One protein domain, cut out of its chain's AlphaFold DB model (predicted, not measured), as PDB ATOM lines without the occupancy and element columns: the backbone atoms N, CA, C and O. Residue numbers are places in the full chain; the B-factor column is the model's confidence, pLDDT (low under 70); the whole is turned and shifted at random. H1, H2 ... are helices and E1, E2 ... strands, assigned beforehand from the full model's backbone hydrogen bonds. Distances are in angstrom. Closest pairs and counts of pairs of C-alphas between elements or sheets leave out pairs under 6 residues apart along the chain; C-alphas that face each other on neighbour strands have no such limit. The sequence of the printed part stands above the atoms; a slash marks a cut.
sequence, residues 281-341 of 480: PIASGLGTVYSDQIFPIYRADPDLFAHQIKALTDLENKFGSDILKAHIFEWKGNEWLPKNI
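This is residues 281 to 341 of the 480 residues of an uncharacterized protein of Panaeolus cyanescens (UniProt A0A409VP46). One long helix, H1, makes one side of a small compact body, and two two-stranded hairpins, E1 with E2 and E3 with E4, sit at two other sides, so that the three parts make a triangle. The hairpin E3 E4 packs on H1, chiefly through E4; the link from E2 to H1 passes between the two hairpins and runs along H1 to its first residue, and the short helix H2 folds back beyond H1's last residue. The printed part has 61 residues with two named helices and four named strands, in the order E1 E2 H1 H2 E3 E4; both sheets are antiparallel and the class is mixed, helices and strands. The whole is compact, with a radius of gyration of the C-alphas of 10.5 A, and rounded, spanning 28 by 25 by 19 A.

E1 is residues 281 to 283, 6.7 A long, and begins at C-alpha 281, (23.069, -22.489, 18.994). E2 is residues 289 to 291, 7.0 A. H1 is residues 302 to 319, 25.7 A from C-alpha 302 at (35.748, -22.773, 7.685) to C-alpha 319 at (12.592, -33.737, 6.328). H2 is residues 321 to 325, 6.2 A. E3 is residues 328 to 332, 13.3 A. E4 is residues 335 to 339, 12.2 A, and ends at C-alpha 339, (22.995, -41.350, 15.904).

E1 and E2 are a hairpin, antiparallel at 141 degrees, with N 282 and O 290 within hydrogen-bond range at 2.9 A. E1 and H1 are only just apart, their closest C-alphas at 8.1 A. The closest C-alphas of E2 and H2 are those of Tyr 290 and Lys 325, 7.2 A apart. H1 and H2 are close but not clearly touching; their closest C-alphas are those of Glu 316 and Leu 324, 7.1 A apart. The closest C-alphas of H1 and E4 are those of Ala 311 and Glu 335, 6.7 A apart; those of H1 and E3 are Gln 308 and Trp 331, 7.8 A apart. E3 and E4 are a hairpin, antiparallel at 139 degrees, with N 330 and O 337 at 2.9 A and N 339 and O 328 at 2.8 A, within hydrogen-bond range. The hairpins stay apart, E1 and E2 each from E3 and E4. In H1 and H2 every O i to N i+4 pair is within hydrogen-bond range.

The two C-alphas farthest apart are those of Pro 302 and Ile 341, at 29.2 A. The printed part has no cut. The link from E2 to H1, of 10 residues, is short, and the other links are tight. The mean pLDDT of the printed part is 94.1, and no printed residue is under 70.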
ATOM      1  N   PRO A 281      24.044 -22.364  20.064       87.12
ATOM      2  CA  PRO A 281      23.069 -22.489  18.994       87.12
ATOM      3  C   PRO A 281      23.754 -22.445  17.623       87.12
ATOM      4  O   PRO A 281      24.790 -21.795  17.425       87.12
ATOM      5  N   ILE A 282      23.149 -23.153  16.677       89.62
ATOM      6  CA  ILE A 282      23.534 -23.237  15.269       89.62
ATOM      7  C   ILE A 282      22.284 -22.935  14.452       89.62
ATOM      8  O   ILE A 282      21.278 -23.618  14.615       89.62
ATOM      9  N   ALA A 283      22.343 -21.947  13.564       90.31
ATOM     10  CA  ALA A 283      21.299 -21.738  12.568       90.31
ATOM     11  C   ALA A 283      21.604 -22.552  11.300       90.31
ATOM     12  O   ALA A 283      22.746 -22.570  10.836       90.31
ATOM     13  N   SER A 284      20.589 -23.192  10.721       92.88
ATOM     14  CA  SER A 284      20.646 -23.664   9.334       92.88
ATOM     15  C   SER A 284      20.597 -22.489   8.347       92.88
ATOM     16  O   SER A 284      20.318 -21.349   8.724       92.88
ATOM     17  N   GLY A 285      20.786 -22.761   7.052       84.75
ATOM     18  CA  GLY A 285      20.595 -21.771   5.986       84.75
ATOM     19  C   GLY A 285      19.150 -21.270   5.822       84.75
ATOM     20  O   GLY A 285      18.943 -20.277   5.124       84.75
ATOM     21  N   LEU A 286      18.172 -21.919   6.472       85.62
ATOM     22  CA  LEU A 286      16.773 -21.471   6.566       85.62
ATOM     23  C   LEU A 286      16.512 -20.609   7.818       85.62
ATOM     24  O   LEU A 286      15.454 -19.995   7.952       85.62
ATOM     25  N   GLY A 287      17.474 -20.539   8.743       87.19
ATOM     26  CA  GLY A 287      17.365 -19.790   9.993       87.19
ATOM     27  C   GLY A 287      16.805 -20.576  11.178       87.19
ATOM     28  O   GLY A 287      16.729 -20.021  12.275       87.19
ATOM     29  N   THR A 288      16.462 -21.856  11.010       92.44
ATOM     30  CA  THR A 288      16.068 -22.714  12.134       92.44
ATOM     31  C   THR A 288      17.256 -22.953  13.048       92.44
ATOM     32  O   THR A 288      18.331 -23.363  12.610       92.44
ATOM     33  N   VAL A 289      17.045 -22.718  14.343       92.38
ATOM     34  CA  VAL A 289      18.069 -22.905  15.368       92.38
ATOM     35  C   VAL A 289      18.031 -24.330  15.918       92.38
ATOM     36  O   VAL A 289      16.997 -24.816  16.382       92.38
ATOM     37  N   TYR A 290      19.197 -24.967  15.907       94.44
ATOM     38  CA  TYR A 290      19.497 -26.266  16.490       94.44
ATOM     39  C   TYR A 290      20.513 -26.117  17.628       94.44
ATOM     40  O   TYR A 290      21.305 -25.174  17.664       94.44
ATOM     41  N   SER A 291      20.499 -27.069  18.559       92.62
ATOM     42  CA  SER A 291      21.539 -27.209  19.583       92.62
ATOM     43  C   SER A 291      22.768 -27.920  19.004       92.62
ATOM     44  O   SER A 291      22.614 -28.873  18.240       92.62
ATOM     45  N   ASP A 292      23.969 -27.539  19.443       89.62
ATOM     46  CA  ASP A 292      25.234 -28.262  19.188       89.62
ATOM     47  C   ASP A 292      25.170 -29.744  19.630       89.62
ATOM     48  O   ASP A 292      25.897 -30.599  19.136       89.62
ATOM     49  N   GLN A 293      24.251 -30.086  20.545       92.44
ATOM     50  CA  GLN A 293      23.985 -31.475  20.943       92.44
ATOM     51  C   GLN A 293      23.243 -32.288  19.867       92.44
ATOM     52  O   GLN A 293      23.354 -33.512  19.848       92.44
ATOM     53  N   ILE A 294      22.473 -31.625  18.996       95.12
ATOM     54  CA  ILE A 294      21.742 -32.240  17.877       95.12
ATOM     55  C   ILE A 294      22.684 -32.362  16.676       95.12
ATOM     56  O   ILE A 294      22.795 -33.440  16.097       95.12
ATOM     57  N   PHE A 295      23.391 -31.279  16.342       96.06
ATOM     58  CA  PHE A 295      24.368 -31.216  15.254       96.06
ATOM     59  C   PHE A 295      25.709 -30.686  15.785       96.06
ATOM     60  O   PHE A 295      25.888 -29.471  15.821       96.06
ATOM     61  N   PRO A 296      26.652 -31.560  16.190       94.12
ATOM     62  CA  PRO A 296      27.952 -31.135  16.706       94.12
ATOM     63  C   PRO A 296      28.832 -30.608  15.568       94.12
ATOM     64  O   PRO A 296      29.418 -31.391  14.811       94.12
ATOM     65  N   ILE A 297      28.901 -29.283  15.417       92.62
ATOM     66  CA  ILE A 297      29.560 -28.629  14.274       92.62
ATOM     67  C   ILE A 297      30.994 -28.210  14.597       92.62
ATOM     68  O   ILE A 297      31.278 -27.563  15.605       92.62
ATOM     69  N   TYR A 298      31.911 -28.515  13.680       91.12
ATOM     70  CA  TYR A 298      33.315 -28.156  13.815       91.12
ATOM     71  C   TYR A 298      33.580 -26.771  13.217       91.12
ATOM     72  O   TYR A 298      33.580 -26.592  12.004       91.12
ATOM     73  N   ARG A 299      33.801 -25.774  14.082       90.75
ATOM     74  CA  ARG A 299      33.941 -24.356  13.690       90.75
ATOM     75  C   ARG A 299      35.375 -23.904  13.388       90.75
ATOM     76  O   ARG A 299      35.554 -22.781  12.933       90.75
ATOM     77  N   ALA A 300      36.389 -24.722  13.679       91.69
ATOM     78  CA  ALA A 300      37.793 -24.327  13.502       91.69
ATOM     79  C   ALA A 300      38.298 -24.475  12.053       91.69
ATOM     80  O   ALA A 300      39.326 -23.899  11.709       91.69
ATOM     81  N   ASP A 301      37.568 -25.212  11.213       92.75
ATOM     82  CA  ASP A 301      37.794 -25.329   9.771       92.75
ATOM     83  C   ASP A 301      36.609 -24.661   9.036       92.75
ATOM     84  O   ASP A 301      35.493 -25.188   9.092       92.75
ATOM     85  N   PRO A 302      36.811 -23.496   8.385       91.31
ATOM     86  CA  PRO A 302      35.748 -22.773   7.685       91.31
ATOM     87  C   PRO A 302      35.133 -23.545   6.512       91.31
ATOM     88  O   PRO A 302      33.928 -23.428   6.274       91.31
ATOM     89  N   ASP A 303      35.930 -24.343   5.797       92.94
ATOM     90  CA  ASP A 303      35.457 -25.097   4.638       92.94
ATOM     91  C   ASP A 303      34.597 -26.272   5.105       92.94
ATOM     92  O   ASP A 303      33.481 -26.468   4.612       92.94
ATOM     93  N   LEU A 304      35.056 -27.020   6.115       94.44
ATOM     94  CA  LEU A 304      34.264 -28.084   6.737       94.44
ATOM     95  C   LEU A 304      32.966 -27.541   7.350       94.44
ATOM     96  O   LEU A 304      31.906 -28.140   7.162       94.44
ATOM     97  N   PHE A 305      33.028 -26.390   8.028       93.62
ATOM     98  CA  PHE A 305      31.858 -25.703   8.575       93.62
ATOM     99  C   PHE A 305      30.827 -25.381   7.482       93.62
ATOM    100  O   PHE A 305      29.646 -25.702   7.631       93.62
ATOM    101  N   ALA A 306      31.259 -24.812   6.351       90.81
ATOM    102  CA  ALA A 306      30.370 -24.500   5.231       90.81
ATOM    103  C   ALA A 306      29.692 -25.758   4.654       90.81
ATOM    104  O   ALA A 306      28.485 -25.748   4.396       90.81
ATOM    105  N   HIS A 307      30.429 -26.868   4.520       95.69
ATOM    106  CA  HIS A 307      29.866 -28.154   4.091       95.69
ATOM    107  C   HIS A 307      28.852 -28.715   5.102       95.69
ATOM    108  O   HIS A 307      27.784 -29.183   4.700       95.69
ATOM    109  N   GLN A 308      29.144 -28.624   6.402       96.56
ATOM    110  CA  GLN A 308      28.252 -29.065   7.479       96.56
ATOM    111  C   GLN A 308      26.939 -28.269   7.521       96.56
ATOM    112  O   GLN A 308      25.865 -28.870   7.618       96.56
ATOM    113  N   ILE A 309      27.002 -26.938   7.396       95.69
ATOM    114  CA  ILE A 309      25.818 -26.063   7.356       95.69
ATOM    115  C   ILE A 309      24.994 -26.299   6.087       95.69
ATOM    116  O   ILE A 309      23.764 -26.362   6.159       95.69
ATOM    117  N   LYS A 310      25.641 -26.494   4.931       95.88
ATOM    118  CA  LYS A 310      24.939 -26.849   3.692       95.88
ATOM    119  C   LYS A 310      24.188 -28.177   3.846       95.88
ATOM    120  O   LYS A 310      22.983 -28.212   3.635       95.88
ATOM    121  N   ALA A 311      24.862 -29.233   4.299       97.50
ATOM    122  CA  ALA A 311      24.245 -30.546   4.486       97.50
ATOM    123  C   ALA A 311      23.114 -30.541   5.536       97.50
ATOM    124  O   ALA A 311      22.125 -31.252   5.377       97.50
ATOM    125  N   LEU A 312      23.225 -29.721   6.590       97.44
ATOM    126  CA  LEU A 312      22.140 -29.478   7.551       97.44
ATOM    127  C   LEU A 312      20.926 -28.828   6.867       97.44
ATOM    128  O   LEU A 312      19.792 -29.254   7.066       97.44
ATOM    129  N   THR A 313      21.172 -27.822   6.029       96.50
ATOM    130  CA  THR A 313      20.134 -27.108   5.269       96.50
ATOM    131  C   THR A 313      19.446 -28.031   4.256       96.50
ATOM    132  O   THR A 313      18.225 -27.998   4.118       96.50
ATOM    133  N   ASP A 314      20.204 -28.900   3.584       97.38
ATOM    134  CA  ASP A 314      19.675 -29.897   2.648       97.38
ATOM    135  C   ASP A 314      18.811 -30.955   3.376       97.38
ATOM    136  O   ASP A 314      17.734 -31.315   2.895       97.38
ATOM    137  N   LEU A 315      19.226 -31.403   4.573       97.56
ATOM    138  CA  LEU A 315      18.413 -32.273   5.435       97.56
ATOM    139  C   LEU A 315      17.114 -31.599   5.892       97.56
ATOM    140  O   LEU A 315      16.061 -32.238   5.882       97.56
ATOM    141  N   GLU A 316      17.173 -30.331   6.301       97.19
ATOM    142  CA  GLU A 316      15.996 -29.608   6.786       97.19
ATOM    143  C   GLU A 316      14.972 -29.403   5.669       97.19
ATOM    144  O   GLU A 316      13.791 -29.678   5.871       97.19
ATOM    145  N   ASN A 317      15.421 -29.037   4.464       96.56
ATOM    146  CA  ASN A 317      14.554 -28.965   3.287       96.56
ATOM    147  C   ASN A 317      13.892 -30.316   2.954       96.56
ATOM    148  O   ASN A 317      12.762 -30.333   2.468       96.56
ATOM    149  N   LYS A 318      14.573 -31.449   3.195       97.25
ATOM    150  CA  LYS A 318      14.032 -32.781   2.880       97.25
ATOM    151  C   LYS A 318      13.064 -33.326   3.938       97.25
ATOM    152  O   LYS A 318      12.117 -34.019   3.572       97.25
ATOM    153  N   PHE A 319      13.307 -33.070   5.225       96.69
ATOM    154  CA  PHE A 319      12.592 -33.737   6.328       96.69
ATOM    155  C   PHE A 319      11.857 -32.797   7.296       96.69
ATOM    156  O   PHE A 319      11.088 -33.274   8.130       96.69
ATOM    157  N   GLY A 320      12.062 -31.484   7.193       96.69
ATOM    158  CA  GLY A 320      11.496 -30.487   8.101       96.69
ATOM    159  C   GLY A 320      12.214 -30.406   9.453       96.69
ATOM    160  O   GLY A 320      12.879 -31.342   9.906       96.69
ATOM    161  N   SER A 321      12.070 -29.264  10.130       96.06
ATOM    162  CA  SER A 321      12.792 -28.982  11.375       96.06
ATOM    163  C   SER A 321      12.484 -29.954  12.509       96.06
ATOM    164  O   SER A 321      13.356 -30.243  13.327       96.06
ATOM    165  N   ASP A 322      11.249 -30.440  12.573       95.75
ATOM    166  CA  ASP A 322      10.718 -31.090  13.771       95.75
ATOM    167  C   ASP A 322      11.195 -32.538  13.879       95.75
ATOM    168  O   ASP A 322      11.606 -32.972  14.956       95.75
ATOM    169  N   ILE A 323      11.285 -33.235  12.740       96.12
ATOM    170  CA  ILE A 323      11.919 -34.555  12.664       96.12
ATOM    171  C   ILE A 323      13.410 -34.436  12.998       96.12
ATOM    172  O   ILE A 323      13.933 -35.245  13.761       96.12
ATOM    173  N   LEU A 324      14.114 -33.409  12.502       97.06
ATOM    174  CA  LEU A 324      15.533 -33.220  12.835       97.06
ATOM    175  C   LEU A 324      15.752 -32.942  14.332       97.06
ATOM    176  O   LEU A 324      16.664 -33.514  14.927       97.06
ATOM    177  N   LYS A 325      14.892 -32.138  14.971       95.94
ATOM    178  CA  LYS A 325      14.966 -31.850  16.418       95.94
ATOM    179  C   LYS A 325      14.719 -33.080  17.305       95.94
ATOM    180  O   LYS A 325      15.158 -33.085  18.451       95.94
ATOM    181  N   ALA A 326      14.057 -34.120  16.793       95.56
ATOM    182  CA  ALA A 326      13.783 -35.363  17.521       95.56
ATOM    183  C   ALA A 326      14.969 -36.357  17.574       95.56
ATOM    184  O   ALA A 326      14.840 -37.432  18.170       95.56
ATOM    185  N   HIS A 327      16.114 -36.034  16.958       96.06
ATOM    186  CA  HIS A 327      17.277 -36.922  16.859       96.06
ATOM    187  C   HIS A 327      18.585 -36.219  17.246       96.06
ATOM    188  O   HIS A 327      18.640 -35.011  17.432       96.06
ATOM    189  N   ILE A 328      19.656 -37.003  17.358       95.75
ATOM    190  CA  ILE A 328      21.041 -36.529  17.462       95.75
ATOM    191  C   ILE A 328      21.759 -37.014  16.207       95.75
ATOM    192  O   ILE A 328      21.503 -38.134  15.765       95.75
ATOM    193  N   PHE A 329      22.667 -36.220  15.647       97.00
ATOM    194  CA  PHE A 329      23.424 -36.560  14.448       97.00
ATOM    195  C   PHE A 329      24.930 -36.629  14.723       97.00
ATOM    196  O   PHE A 329      25.449 -36.121  15.716       97.00
ATOM    197  N   GLU A 330      25.650 -37.294  13.827       96.31
ATOM    198  CA  GLU A 330      27.107 -37.305  13.767       96.31
ATOM    199  C   GLU A 330      27.573 -37.062  12.329       96.31
ATOM    200  O   GLU A 330      26.968 -37.558  11.378       96.31
ATOM    201  N   TRP A 331      28.652 -36.296  12.167       96.94
ATOM    202  CA  TRP A 331      29.267 -36.059  10.863       96.94
ATOM    203  C   TRP A 331      30.241 -37.189  10.529       96.94
ATOM    204  O   TRP A 331      31.229 -37.379  11.242       96.94
ATOM    205  N   LYS A 332      29.987 -37.948   9.457       95.38
ATOM    206  CA  LYS A 332      30.921 -38.966   8.938       95.38
ATOM    207  C   LYS A 332      30.852 -39.009   7.419       95.38
ATOM    208  O   LYS A 332      29.774 -38.926   6.852       95.38
ATOM    209  N   GLY A 333      31.998 -39.172   6.754       93.31
ATOM    210  CA  GLY A 333      32.039 -39.330   5.293       93.31
ATOM    211  C   GLY A 333      31.427 -38.160   4.513       93.31
ATOM    212  O   GLY A 333      30.873 -38.380   3.442       93.31
ATOM    213  N   ASN A 334      31.514 -36.942   5.055       95.31
ATOM    214  CA  ASN A 334      30.905 -35.714   4.526       95.31
ATOM    215  C   ASN A 334      29.363 -35.713   4.454       95.31
ATOM    216  O   ASN A 334      28.779 -34.946   3.690       95.31
ATOM    217  N   GLU A 335      28.700 -36.527   5.279       96.88
ATOM    218  CA  GLU A 335      27.254 -36.483   5.503       96.88
ATOM    219  C   GLU A 335      26.915 -36.459   7.006       96.88
ATOM    220  O   GLU A 335      27.691 -36.890   7.865       96.88
ATOM    221  N   TRP A 336      25.721 -35.957   7.328       97.62
ATOM    222  CA  TRP A 336      25.115 -36.074   8.654       97.62
ATOM    223  C   TRP A 336      24.365 -37.399   8.753       97.62
ATOM    224  O   TRP A 336      23.397 -37.596   8.022       97.62
ATOM    225  N   LEU A 337      24.753 -38.287   9.670       97.19
ATOM    226  CA  LEU A 337      24.016 -39.521   9.957       97.19
ATOM    227  C   LEU A 337      23.298 -39.412  11.303       97.19
ATOM    228  O   LEU A 337      23.890 -38.911  12.261       97.19
ATOM    229  N   PRO A 338      22.061 -39.921  11.427       96.56
ATOM    230  CA  PRO A 338      21.384 -39.967  12.709       96.56
ATOM    231  C   PRO A 338      22.037 -41.012  13.624       96.56
ATOM    232  O   PRO A 338      22.236 -42.174  13.262       96.56
ATOM    233  N   LYS A 339      22.349 -40.584  14.841       94.31
ATOM    234  CA  LYS A 339      22.995 -41.350  15.904       94.31
ATOM    235  C   LYS A 339      21.946 -41.886  16.878       94.31
ATOM    236  O   LYS A 339      20.915 -41.264  17.107       94.31
ATOM    237  N   ASN A 340      22.226 -43.040  17.489       90.06
ATOM    238  CA  ASN A 340      21.379 -43.652  18.522       90.06
ATOM    239  C   ASN A 340      19.901 -43.850  18.106       90.06
ATOM    240  O   ASN A 340      19.003 -43.728  18.937       90.06
ATOM    241  N   ILE A 341      19.627 -44.187  16.836       92.62
ATOM    242  CA  ILE A 341      18.260 -44.495  16.387       92.62
ATOM    243  C   ILE A 341      17.670 -45.644  17.218       92.62
ATOM    244  O   ILE A 341      18.127 -46.787  17.172       92.62
TER     245      ILE A 341